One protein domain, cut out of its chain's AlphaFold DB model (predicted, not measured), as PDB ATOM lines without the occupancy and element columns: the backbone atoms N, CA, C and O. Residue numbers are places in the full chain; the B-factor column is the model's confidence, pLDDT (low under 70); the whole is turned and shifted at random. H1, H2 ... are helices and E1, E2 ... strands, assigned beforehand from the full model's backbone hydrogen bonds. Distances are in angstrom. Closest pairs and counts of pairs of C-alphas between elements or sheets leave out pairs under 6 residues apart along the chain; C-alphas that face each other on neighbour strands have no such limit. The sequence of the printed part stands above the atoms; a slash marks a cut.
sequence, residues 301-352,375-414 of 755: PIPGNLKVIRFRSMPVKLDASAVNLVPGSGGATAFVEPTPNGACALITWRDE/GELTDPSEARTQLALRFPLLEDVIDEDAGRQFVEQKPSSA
ATOM      1  N   PRO A 301      26.473  14.093  60.089       89.00
ATOM      2  CA  PRO A 301      26.723  13.562  58.754       89.00
ATOM      3  C   PRO A 301      25.880  12.304  58.514       89.00
ATOM      4  O   PRO A 301      25.773  11.439  59.382       89.00
ATOM      5  N   ILE A 302      25.314  12.173  57.314       83.81
ATOM      6  CA  ILE A 302      24.631  10.948  56.890       83.81
ATOM      7  C   ILE A 302      25.686   9.989  56.328       83.81
ATOM      8  O   ILE A 302      26.381  10.366  55.381       83.81
ATOM      9  N   PRO A 303      25.809   8.755  56.857       80.19
ATOM     10  CA  PRO A 303      26.785   7.796  56.360       80.19
ATOM     11  C   PRO A 303      26.542   7.427  54.896       80.19
ATOM     12  O   PRO A 303      25.498   6.870  54.540       80.19
ATOM     13  N   GLY A 304      27.551   7.676  54.068       84.50
ATOM     14  CA  GLY A 304      27.568   7.309  52.662       84.50
ATOM     15  C   GLY A 304      27.972   8.455  51.749       84.50
ATOM     16  O   GLY A 304      28.057   9.619  52.133       84.50
ATOM     17  N   ASN A 305      28.221   8.076  50.511       88.31
ATOM     18  CA  ASN A 305      28.643   8.933  49.427       88.31
ATOM     19  C   ASN A 305      27.614   8.870  48.309       88.31
ATOM     20  O   ASN A 305      26.964   7.839  48.119       88.31
ATOM     21  N   LEU A 306      27.518   9.951  47.537       89.50
ATOM     22  CA  LEU A 306      26.699   9.979  46.333       89.50
ATOM     23  C   LEU A 306      27.394  10.648  45.147       89.50
ATOM     24  O   LEU A 306      28.175  11.591  45.311       89.50
ATOM     25  N   LYS A 307      27.068  10.162  43.948       92.00
ATOM     26  CA  LYS A 307      27.410  10.750  42.643       92.00
ATOM     27  C   LYS A 307      26.232  10.591  41.688       92.00
ATOM     28  O   LYS A 307      25.428   9.675  41.848       92.00
ATOM     29  N   VAL A 308      26.142  11.468  40.695       91.88
ATOM     30  CA  VAL A 308      25.065  11.442  39.698       91.88
ATOM     31  C   VAL A 308      25.650  11.094  38.340       91.88
ATOM     32  O   VAL A 308      26.602  11.727  37.910       91.88
ATOM     33  N   ILE A 309      25.102  10.103  37.647       92.56
ATOM     34  CA  ILE A 309      25.523   9.735  36.293       92.56
ATOM     35  C   ILE A 309      24.349   9.946  35.347       92.56
ATOM     36  O   ILE A 309      23.237   9.505  35.625       92.56
ATOM     37  N   ARG A 310      24.584  10.602  34.213       92.00
ATOM     38  CA  ARG A 310      23.596  10.738  33.140       92.00
ATOM     39  C   ARG A 310      23.877   9.726  32.041       92.00
ATOM     40  O   ARG A 310      25.000   9.625  31.555       92.00
ATOM     41  N   PHE A 311      22.831   9.030  31.624       92.69
ATOM     42  CA  PHE A 311      22.847   8.072  30.532       92.69
ATOM     43  C   PHE A 311      22.132   8.651  29.313       92.69
ATOM     44  O   PHE A 311      21.102   9.315  29.438       92.69
ATOM     45  N   ARG A 312      22.654   8.354  28.119       91.44
ATOM     46  CA  ARG A 312      22.091   8.806  26.830       91.44
ATOM     47  C   ARG A 312      20.796   8.087  26.444       91.44
ATOM     48  O   ARG A 312      20.107   8.500  25.519       91.44
ATOM     49  N   SER A 313      20.482   6.995  27.130       93.12
ATOM     50  CA  SER A 313      19.278   6.195  26.937       93.12
ATOM     51  C   SER A 313      18.813   5.625  28.273       93.12
ATOM     52  O   SER A 313      19.601   5.484  29.209       93.12
ATOM     53  N   MET A 314      17.527   5.292  28.360       92.94
ATOM     54  CA  MET A 314      17.002   4.514  29.480       92.94
ATOM     55  C   MET A 314      17.522   3.067  29.385       92.94
ATOM     56  O   MET A 314      17.493   2.518  28.279       92.94
ATOM     57  N   PRO A 315      17.979   2.439  30.488       92.94
ATOM     58  CA  PRO A 315      18.397   1.039  30.467       92.94
ATOM     59  C   PRO A 315      17.256   0.121  30.035       92.94
ATOM     60  O   PRO A 315      16.137   0.235  30.540       92.94
ATOM     61  N   VAL A 316      17.540  -0.821  29.135       91.31
ATOM     62  CA  VAL A 316      16.520  -1.659  28.474       91.31
ATOM     63  C   VAL A 316      15.736  -2.519  29.471       91.31
ATOM     64  O   VAL A 316      14.566  -2.828  29.254       91.31
ATOM     65  N   LYS A 317      16.375  -2.910  30.578       89.50
ATOM     66  CA  LYS A 317      15.791  -3.791  31.603       89.50
ATOM     67  C   LYS A 317      14.958  -3.042  32.654       89.50
ATOM     68  O   LYS A 317      14.368  -3.683  33.523       89.50
ATOM     69  N   LEU A 318      14.918  -1.710  32.611       92.56
ATOM     70  CA  LEU A 318      14.206  -0.885  33.587       92.56
ATOM     71  C   LEU A 318      12.898  -0.324  33.019       92.56
ATOM     72  O   LEU A 318      12.726  -0.184  31.811       92.56
ATOM     73  N   ASP A 319      11.956   0.011  33.904       89.12
ATOM     74  CA  ASP A 319      10.685   0.615  33.497       89.12
ATOM     75  C   ASP A 319      10.895   2.115  33.234       89.12
ATOM     76  O   ASP A 319      11.163   2.880  34.162       89.12
ATOM     77  N   ALA A 320      10.753   2.534  31.974       88.62
ATOM     78  CA  ALA A 320      10.902   3.924  31.534       88.62
ATOM     79  C   ALA A 320       9.815   4.882  32.068       88.62
ATOM     80  O   ALA A 320       9.936   6.090  31.901       88.62
ATOM     81  N   SER A 321       8.760   4.362  32.707       85.44
ATOM     82  CA  SER A 321       7.699   5.145  33.362       85.44
ATOM     83  C   SER A 321       7.868   5.263  34.886       85.44
ATOM     84  O   SER A 321       7.080   5.939  35.556       85.44
ATOM     85  N   ALA A 322       8.881   4.605  35.457       88.50
ATOM     86  CA  ALA A 322       9.089   4.512  36.898       88.50
ATOM     87  C   ALA A 322      10.413   5.144  37.331       88.50
ATOM     88  O   ALA A 322      11.388   5.151  36.585       88.50
ATOM     89  N   VAL A 323      10.485   5.573  38.590       89.94
ATOM     90  CA  VAL A 323      11.786   5.655  39.266       89.94
ATOM     91  C   VAL A 323      12.166   4.247  39.710       89.94
ATOM     92  O   VAL A 323      11.382   3.559  40.369       89.94
ATOM     93  N   ASN A 324      13.363   3.814  39.333       92.44
ATOM     94  CA  ASN A 324      13.856   2.461  39.531       92.44
ATOM     95  C   ASN A 324      14.939   2.459  40.612       92.44
ATOM     96  O   ASN A 324      16.032   2.979  40.411       92.44
ATOM     97  N   LEU A 325      14.644   1.845  41.751       92.00
ATOM     98  CA  LEU A 325      15.612   1.544  42.793       92.00
ATOM     99  C   LEU A 325      16.312   0.222  42.460       92.00
ATOM    100  O   LEU A 325      15.684  -0.837  42.452       92.00
ATOM    101  N   VAL A 326      17.609   0.298  42.177       93.62
ATOM    102  CA  VAL A 326      18.461  -0.815  41.752       93.62
ATOM    103  C   VAL A 326      19.557  -1.035  42.803       93.62
ATOM    104  O   VAL A 326      20.552  -0.305  42.822       93.62
ATOM    105  N   PRO A 327      19.403  -2.024  43.698       90.38
ATOM    106  CA  PRO A 327      20.465  -2.453  44.598       90.38
ATOM    107  C   PRO A 327      21.662  -2.970  43.796       90.38
ATOM    108  O   PRO A 327      21.499  -3.733  42.843       90.38
ATOM    109  N   GLY A 328      22.861  -2.549  44.186       86.75
ATOM    110  CA  GLY A 328      24.122  -3.038  43.644       86.75
ATOM    111  C   GLY A 328      24.874  -3.897  44.655       86.75
ATOM    112  O   GLY A 328      24.562  -3.923  45.848       86.75
ATOM    113  N   SER A 329      25.900  -4.604  44.187       84.06
ATOM    114  CA  SER A 329      26.805  -5.326  45.088       84.06
ATOM    115  C   SER A 329      27.690  -4.364  45.900       84.06
ATOM    116  O   SER A 329      27.887  -3.200  45.540       84.06
ATOM    117  N   GLY A 330      28.210  -4.836  47.040       77.38
ATOM    118  CA  GLY A 330      29.080  -4.039  47.916       77.38
ATOM    119  C   GLY A 330      28.371  -2.890  48.643       77.38
ATOM    120  O   GLY A 330      28.993  -1.870  48.914       77.38
ATOM    121  N   GLY A 331      27.066  -3.018  48.912       78.69
ATOM    122  CA  GLY A 331      26.286  -1.991  49.618       78.69
ATOM    123  C   GLY A 331      26.016  -0.727  48.794       78.69
ATOM    124  O   GLY A 331      25.579   0.281  49.349       78.69
ATOM    125  N   ALA A 332      26.277  -0.765  47.484       88.94
ATOM    126  CA  ALA A 332      25.945   0.320  46.576       88.94
ATOM    127  C   ALA A 332      24.468   0.255  46.156       88.94
ATOM    128  O   ALA A 332      23.839  -0.802  46.164       88.94
ATOM    129  N   THR A 333      23.879   1.383  45.787       91.75
ATOM    130  CA  THR A 333      22.485   1.469  45.333       91.75
ATOM    131  C   THR A 333      22.349   2.574  44.297       91.75
ATOM    132  O   THR A 333      22.917   3.651  44.474       91.75
ATOM    133  N   ALA A 334      21.594   2.320  43.230       93.62
ATOM    134  CA  ALA A 334      21.303   3.282  42.178       93.62
ATOM    135  C   ALA A 334      19.807   3.620  42.158       93.62
ATOM    136  O   ALA A 334      18.971   2.724  42.059       93.62
ATOM    137  N   PHE A 335      19.465   4.906  42.215       92.69
ATOM    138  CA  PHE A 335      18.122   5.389  41.880       92.69
ATOM    139  C   PHE A 335      18.159   5.906  40.450       92.69
ATOM    140  O   PHE A 335      18.827   6.903  40.184       92.69
ATOM    141  N   VAL A 336      17.484   5.210  39.538       93.62
ATOM    142  CA  VAL A 336      17.486   5.517  38.107       93.62
ATOM    143  C   VAL A 336      16.133   6.063  37.693       93.62
ATOM    144  O   VAL A 336      15.112   5.380  37.790       93.62
ATOM    145  N   GLU A 337      16.134   7.296  37.216       90.69
ATOM    146  CA  GLU A 337      14.948   8.006  36.757       90.69
ATOM    147  C   GLU A 337      15.012   8.260  35.245       90.69
ATOM    148  O   GLU A 337      16.093   8.527  34.703       90.69
ATOM    149  N   PRO A 338      13.868   8.175  34.546       88.69
ATOM    150  CA  PRO A 338      13.794   8.535  33.140       88.69
ATOM    151  C   PRO A 338      13.998  10.041  32.976       88.69
ATOM    152  O   PRO A 338      13.672  10.833  33.851       88.69
ATOM    153  N   THR A 339      14.526  10.457  31.835       84.44
ATOM    154  CA  THR A 339      14.635  11.871  31.457       84.44
ATOM    155  C   THR A 339      14.208  12.027  29.998       84.44
ATOM    156  O   THR A 339      14.234  11.037  29.262       84.44
ATOM    157  N   PRO A 340      13.888  13.243  29.522       77.75
ATOM    158  CA  PRO A 340      13.546  13.451  28.112       77.75
ATOM    159  C   PRO A 340      14.615  12.950  27.124       77.75
ATOM    160  O   PRO A 340      14.282  12.562  26.009       77.75
ATOM    161  N   ASN A 341      15.887  12.922  27.543       81.38
ATOM    162  CA  ASN A 341      17.041  12.585  26.704       81.38
ATOM    163  C   ASN A 341      17.768  11.298  27.145       81.38
ATOM    164  O   ASN A 341      18.942  11.128  26.824       81.38
ATOM    165  N   GLY A 342      17.117  10.415  27.910       89.56
ATOM    166  CA  GLY A 342      17.731   9.180  28.406       89.56
ATOM    167  C   GLY A 342      17.387   8.910  29.863       89.56
ATOM    168  O   GLY A 342      16.212   8.869  30.217       89.56
ATOM    169  N   ALA A 343      18.391   8.761  30.721       91.62
ATOM    170  CA  ALA A 343      18.183   8.505  32.143       91.62
ATOM    171  C   ALA A 343      19.207   9.221  33.028       91.62
ATOM    172  O   ALA A 343      20.276   9.633  32.581       91.62
ATOM    173  N   CYS A 344      18.872   9.363  34.302       91.88
ATOM    174  CA  CYS A 344      19.745   9.898  35.335       91.88
ATOM    175  C   CYS A 344      19.812   8.883  36.478       91.88
ATOM    176  O   CYS A 344      18.794   8.313  36.859       91.88
ATOM    177  N   ALA A 345      21.007   8.619  36.995       93.31
ATOM    178  CA  ALA A 345      21.238   7.684  38.081       93.31
ATOM    179  C   ALA A 345      21.941   8.366  39.248       93.31
ATOM    180  O   ALA A 345      23.082   8.809  39.127       93.31
ATOM    181  N   LEU A 346      21.284   8.389  40.404       92.56
ATOM    182  CA  LEU A 346      21.915   8.710  41.677       92.56
ATOM    183  C   LEU A 346      22.543   7.433  42.241       92.56
ATOM    184  O   LEU A 346      21.835   6.547  42.722       92.56
ATOM    185  N   ILE A 347      23.870   7.343  42.176       92.31
ATOM    186  CA  ILE A 347      24.650   6.240  42.736       92.31
ATOM    187  C   ILE A 347      25.031   6.588  44.166       92.31
ATOM    188  O   ILE A 347      25.654   7.618  44.411       92.31
ATOM    189  N   THR A 348      24.696   5.701  45.094       90.56
ATOM    190  CA  THR A 348      25.015   5.814  46.519       90.56
ATOM    191  C   THR A 348      25.828   4.611  46.976       90.56
ATOM    192  O   THR A 348      25.618   3.504  46.481       90.56
ATOM    193  N   TRP A 349      26.778   4.811  47.888       89.75
ATOM    194  CA  TRP A 349      27.561   3.725  48.491       89.75
ATOM    195  C   TRP A 349      28.117   4.134  49.857       89.75
ATOM    196  O   TRP A 349      28.136   5.315  50.198       89.75
ATOM    197  N   ARG A 350      28.598   3.166  50.640       83.88
ATOM    198  CA  ARG A 350      29.376   3.406  51.866       83.88
ATOM    199  C   ARG A 350      30.759   2.793  51.710       83.88
ATOM    200  O   ARG A 350      30.889   1.748  51.083       83.88
ATOM    201  N   ASP A 351      31.771   3.423  52.295       71.81
ATOM    202  CA  ASP A 351      33.157   2.937  52.259       71.81
ATOM    203  C   ASP A 351      33.446   1.884  53.358       71.81
ATOM    204  O   ASP A 351      34.581   1.742  53.804       71.81
ATOM    205  N   GLU A 352      32.428   1.158  53.837       58.16
ATOM    206  CA  GLU A 352      32.613   0.163  54.901       58.16
ATOM    207  C   GLU A 352      33.378  -1.084  54.418       58.16
ATOM    208  O   GLU A 352      33.239  -1.486  53.257       58.16
ATOM    209  N   GLY A 375      34.770   4.780  46.100       82.56
ATOM    210  CA  GLY A 375      35.444   6.026  46.466       82.56
ATOM    211  C   GLY A 375      36.885   6.153  45.953       82.56
ATOM    212  O   GLY A 375      37.369   7.270  45.799       82.56
ATOM    213  N   GLU A 376      37.556   5.042  45.645       83.62
ATOM    214  CA  GLU A 376      38.981   5.007  45.267       83.62
ATOM    215  C   GLU A 376      39.208   5.013  43.748       83.62
ATOM    216  O   GLU A 376      40.343   4.965  43.272       83.62
ATOM    217  N   LEU A 377      38.131   5.036  42.963       89.12
ATOM    218  CA  LEU A 377      38.207   4.933  41.512       89.12
ATOM    219  C   LEU A 377      38.671   6.254  40.891       89.12
ATOM    220  O   LEU A 377      37.972   7.265  40.957       89.12
ATOM    221  N   THR A 378      39.840   6.215  40.249       91.38
ATOM    222  CA  THR A 378      40.457   7.365  39.568       91.38
ATOM    223  C   THR A 378      40.628   7.176  38.062       91.38
ATOM    224  O   THR A 378      40.984   8.127  37.375       91.38
ATOM    225  N   ASP A 379      40.421   5.964  37.543       93.94
ATOM    226  CA  ASP A 379      40.526   5.656  36.115       93.94
ATOM    227  C   ASP A 379      39.123   5.431  35.513       93.94
ATOM    228  O   ASP A 379      38.365   4.624  36.060       93.94
ATOM    229  N   PRO A 380      38.740   6.130  34.424       96.19
ATOM    230  CA  PRO A 380      37.416   5.993  33.812       96.19
ATOM    231  C   PRO A 380      37.067   4.580  33.326       96.19
ATOM    232  O   PRO A 380      35.922   4.155  33.487       96.19
ATOM    233  N   SER A 381      38.027   3.842  32.760       94.81
ATOM    234  CA  SER A 381      37.790   2.495  32.223       94.81
ATOM    235  C   SER A 381      37.585   1.482  33.352       94.81
ATOM    236  O   SER A 381      36.667   0.652  33.315       94.81
ATOM    237  N   GLU A 382      38.372   1.612  34.423       92.25
ATOM    238  CA  GLU A 382      38.172   0.846  35.651       92.25
ATOM    239  C   GLU A 382      36.829   1.194  36.300       92.25
ATOM    240  O   GLU A 382      36.075   0.298  36.679       92.25
ATOM    241  N   ALA A 383      36.474   2.482  36.382       93.81
ATOM    242  CA  ALA A 383      35.197   2.908  36.946       93.81
ATOM    243  C   ALA A 383      34.006   2.335  36.175       93.81
ATOM    244  O   ALA A 383      33.076   1.811  36.786       93.81
ATOM    245  N   ARG A 384      34.065   2.358  34.841       95.31
ATOM    246  CA  ARG A 384      33.069   1.725  33.972       95.31
ATOM    247  C   ARG A 384      32.914   0.237  34.300       95.31
ATOM    248  O   ARG A 384      31.802  -0.224  34.551       95.31
ATOM    249  N   THR A 385      34.024  -0.499  34.352       92.62
ATOM    250  CA  THR A 385      34.040  -1.938  34.671       92.62
ATOM    251  C   THR A 385      33.425  -2.215  36.045       92.62
ATOM    252  O   THR A 385      32.533  -3.051  36.189       92.62
ATOM    253  N   GLN A 386      33.854  -1.468  37.060       90.44
ATOM    254  CA  GLN A 386      33.421  -1.619  38.449       90.44
ATOM    255  C   GLN A 386      31.947  -1.256  38.666       90.44
ATOM    256  O   GLN A 386      31.287  -1.869  39.510       90.44
ATOM    257  N   LEU A 387      31.421  -0.283  37.919       93.19
ATOM    258  CA  LEU A 387      30.002   0.072  37.925       93.19
ATOM    259  C   LEU A 387      29.159  -1.010  37.238       93.19
ATOM    260  O   LEU A 387      28.157  -1.434  37.809       93.19
ATOM    261  N   ALA A 388      29.578  -1.504  36.068       92.88
ATOM    262  CA  ALA A 388      28.858  -2.555  35.346       92.88
ATOM    263  C   ALA A 388      28.789  -3.867  36.151       92.88
ATOM    264  O   ALA A 388      27.732  -4.489  36.231       92.88
ATOM    265  N   LEU A 389      29.882  -4.240  36.830       89.81
ATOM    266  CA  LEU A 389      29.923  -5.406  37.722       89.81
ATOM    267  C   LEU A 389      28.980  -5.272  38.926       89.81
ATOM    268  O   LEU A 389      28.394  -6.258  39.371       89.81
ATOM    269  N   ARG A 390      28.835  -4.059  39.472       90.00
ATOM    270  CA  ARG A 390      27.954  -3.799  40.620       90.00
ATOM    271  C   ARG A 390      26.492  -3.712  40.250       90.00
ATOM    272  O   ARG A 390      25.651  -4.120  41.049       90.00
ATOM    273  N   PHE A 391      26.205  -3.183  39.067       92.81
ATOM    274  CA  PHE A 391      24.857  -2.938  38.587       92.81
ATOM    275  C   PHE A 391      24.612  -3.650  37.245       92.81
ATOM    276  O   PHE A 391      24.483  -2.982  36.219       92.81
ATOM    277  N   PRO A 392      24.452  -4.991  37.224       91.44
ATOM    278  CA  PRO A 392      24.182  -5.742  35.987       91.44
ATOM    279  C   PRO A 392      22.904  -5.313  35.243       91.44
ATOM    280  O   PRO A 392      22.719  -5.583  34.057       91.44
ATOM    281  N   LEU A 393      21.982  -4.655  35.951       92.75
ATOM    282  CA  LEU A 393      20.767  -4.067  35.384       92.75
ATOM    283  C   LEU A 393      21.016  -2.791  34.564       92.75
ATOM    284  O   LEU A 393      20.114  -2.368  33.849       92.75
ATOM    285  N   LEU A 394      22.202  -2.189  34.687       95.06
ATOM    286  CA  LEU A 394      22.614  -0.952  34.016       95.06
ATOM    287  C   LEU A 394      23.763  -1.182  33.020       95.06
ATOM    288  O   LEU A 394      24.293  -0.226  32.461       95.06
ATOM    289  N   GLU A 395      24.188  -2.435  32.823       93.25
ATOM    290  CA  GLU A 395      25.371  -2.785  32.023       93.25
ATOM    291  C   GLU A 395      25.309  -2.251  30.583       93.25
ATOM    292  O   GLU A 395      26.337  -1.911  30.002       93.25
ATOM    293  N   ASP A 396      24.102  -2.144  30.022       93.50
ATOM    294  CA  ASP A 396      23.845  -1.709  28.652       93.50
ATOM    295  C   ASP A 396      24.044  -0.202  28.447       93.50
ATOM    296  O   ASP A 396      24.285   0.232  27.321       93.50
ATOM    297  N   VAL A 397      23.988   0.588  29.524       94.88
ATOM    298  CA  VAL A 397      24.148   2.052  29.478       94.88
ATOM    299  C   VAL A 397      25.432   2.557  30.137       94.88
ATOM    300  O   VAL A 397      25.763   3.734  30.000       94.88
ATOM    301  N   ILE A 398      26.163   1.699  30.858       95.56
ATOM    302  CA  ILE A 398      27.450   2.048  31.477       95.56
ATOM    303  C   ILE A 398      28.555   2.010  30.407       95.56
ATOM    304  O   ILE A 398      29.253   1.014  30.184       95.56
ATOM    305  N   ASP A 399      28.702   3.136  29.712       94.31
ATOM    306  CA  ASP A 399      29.713   3.377  28.685       94.31
ATOM    307  C   ASP A 399      30.954   4.121  29.234       94.31
ATOM    308  O   ASP A 399      31.104   4.353  30.437       94.31
ATOM    309  N   GLU A 400      31.890   4.470  28.346       94.06
ATOM    310  CA  GLU A 400      33.085   5.257  28.701       94.06
ATOM    311  C   GLU A 400      32.733   6.640  29.272       94.06
ATOM    312  O   GLU A 400      33.468   7.196  30.088       94.06
ATOM    313  N   ASP A 401      31.594   7.202  28.861       94.31
ATOM    314  CA  ASP A 401      31.120   8.493  29.342       94.31
ATOM    315  C   ASP A 401      30.671   8.397  30.803       94.31
ATOM    316  O   ASP A 401      31.067   9.231  31.617       94.31
ATOM    317  N   ALA A 402      29.936   7.338  31.157       94.44
ATOM    318  CA  ALA A 402      29.540   7.049  32.531       94.44
ATOM    319  C   ALA A 402      30.755   6.876  33.461       94.44
ATOM    320  O   ALA A 402      30.788   7.451  34.553       94.44
ATOM    321  N   GLY A 403      31.778   6.137  33.013       95.06
ATOM    322  CA  GLY A 403      33.040   5.983  33.744       95.06
ATOM    323  C   GLY A 403      33.754   7.320  33.970       95.06
ATOM    324  O   GLY A 403      34.165   7.630  35.092       95.06
ATOM    325  N   ARG A 404      33.831   8.158  32.928       95.38
ATOM    326  CA  ARG A 404      34.426   9.502  33.002       95.38
ATOM    327  C   ARG A 404      33.663  10.413  33.967       95.38
ATOM    328  O   ARG A 404      34.273  10.976  34.874       95.38
ATOM    329  N   GLN A 405      32.336  10.499  33.824       93.56
ATOM    330  CA  GLN A 405      31.465  11.283  34.709       93.56
ATOM    331  C   GLN A 405      31.658  10.892  36.177       93.56
ATOM    332  O   GLN A 405      31.702  11.764  37.048       93.56
ATOM    333  N   PHE A 406      31.772   9.591  36.460       93.06
ATOM    334  CA  PHE A 406      31.945   9.100  37.819       93.06
ATOM    335  C   PHE A 406      33.269   9.567  38.433       93.06
ATOM    336  O   PHE A 406      33.276  10.045  39.565       93.06
ATOM    337  N   VAL A 407      34.382   9.466  37.706       93.50
ATOM    338  CA  VAL A 407      35.718   9.845  38.205       93.50
ATOM    339  C   VAL A 407      35.875  11.361  38.356       93.50
ATOM    340  O   VAL A 407      36.433  11.823  39.349       93.50
ATOM    341  N   GLU A 408      35.353  12.148  37.413       92.12
ATOM    342  CA  GLU A 408      35.455  13.617  37.433       92.12
ATOM    343  C   GLU A 408      34.677  14.253  38.599       92.12
ATOM    344  O   GLU A 408      34.983  15.360  39.059       92.12
ATOM    345  N   GLN A 409      33.664  13.553  39.112       90.56
ATOM    346  CA  GLN A 409      32.890  14.010  40.255       90.56
ATOM    347  C   GLN A 409      33.583  13.695  41.577       90.56
ATOM    348  O   GLN A 409      33.943  12.556  41.875       90.56
ATOM    349  N   LYS A 410      33.651  14.701  42.453       88.62
ATOM    350  CA  LYS A 410      33.897  14.462  43.877       88.62
ATOM    351  C   LYS A 410      32.639  13.848  44.504       88.62
ATOM    352  O   LYS A 410      31.552  14.370  44.239       88.62
ATOM    353  N   PRO A 411      32.765  12.785  45.321       87.75
ATOM    354  CA  PRO A 411      31.648  12.284  46.110       87.75
ATOM    355  C   PRO A 411      31.015  13.410  46.931       87.75
ATOM    356  O   PRO A 411      31.723  14.244  47.498       87.75
ATOM    357  N   SER A 412      29.686  13.449  46.971       86.56
ATOM    358  CA  SER A 412      28.956  14.355  47.857       86.56
ATOM    359  C   SER A 412      28.533  13.613  49.122       86.56
ATOM    360  O   SER A 412      28.157  12.443  49.062       86.56
ATOM    361  N   SER A 413      28.572  14.311  50.254       80.88
ATOM    362  CA  SER A 413      28.062  13.844  51.544       80.88
ATOM    363  C   SER A 413      26.826  14.652  51.931       80.88
ATOM    364  O   SER A 413      26.789  15.865  51.713       80.88
ATOM    365  N   ALA A 414      25.840  14.003  52.541       84.31
ATOM    366  CA  ALA A 414      24.669  14.672  53.097       84.31
ATOM    367  C   ALA A 414      24.807  14.835  54.620       84.31
ATOM    368  O   ALA A 414      25.594  14.139  55.260       84.31
TER     369      ALA A 414
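This is residues 301 to 352 and 375 to 414 of the 755 residues of the protein "Hypothetical protein" of Polarella glacialis (UniProt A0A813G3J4). A twisted sheet of four strands has helix H2 packed on one face along its edge strand E1, and helix H1 crosses H2 at about a right angle. The printed part has 92 residues, in the order E1 E2 E3 E4 H1 H2; the sheet's order is E1 - E4 - E3 - E2, all antiparallel. E2 E3 E4 form a meander, each strand the antiparallel neighbour of the one before, and E1 beside E4 completes a Greek key. The class is mixed; the whole is compact, with a radius of gyration of the C-alphas of 12.3 A and spans of 32 by 27 by 21 A.

E1, residues 305 to 311, is an edge strand antiparallel to E4, residues 342 to 349, at 163 degrees, with N 307 and O 347 2.9 A apart. E3, residues 333 to 339, is antiparallel to E4 at 162 degrees, with N 335 and O 346 2.9 A apart; the two form a hairpin. E2, residues 322 to 327, the other edge strand, forms a hairpin with E3 at 158 degrees, with N 324 and O 336 2.8 A apart. H2, residues 400 to 408, is on the sheet and over E1, at a height over the sheet of 8.3 A on a local plane fitted to just 6 C-alphas. It runs along the strands, only just, at 29.7 degrees to E1 on the local plane; their closest C-alphas, Ile 309 and Ala 402, are 6.1 A apart. H1, residues 380 to 390, touches H2 about perpendicular, at 78 degrees; their closest C-alphas, Arg 384 and Gly 403, are 4.3 A apart. H1 is only just not on the sheet, with 4 pairs of C-alphas within 10 A. In H1 and H2 every O i to N i+4 pair is within hydrogen-bond range.

E1 begins at C-alpha 305, (28.643, 8.933, 49.427), and is 19.8 A long; E2 is 15.4 A, E3 19.0 A, E4 23.0 A and H1 15.2 A. H2, 12.3 A long, ends at C-alpha 408, (35.455, 13.617, 37.433).

The two farthest C-alphas, Pro 340 and Glu 352, are 35.5 A apart. Residues 353 to 374 are not printed, and C-alphas 352 and 375 are 10.7 A apart across this cut. Of the links printed whole, none is long. Residue 352 alone is under pLDDT 70.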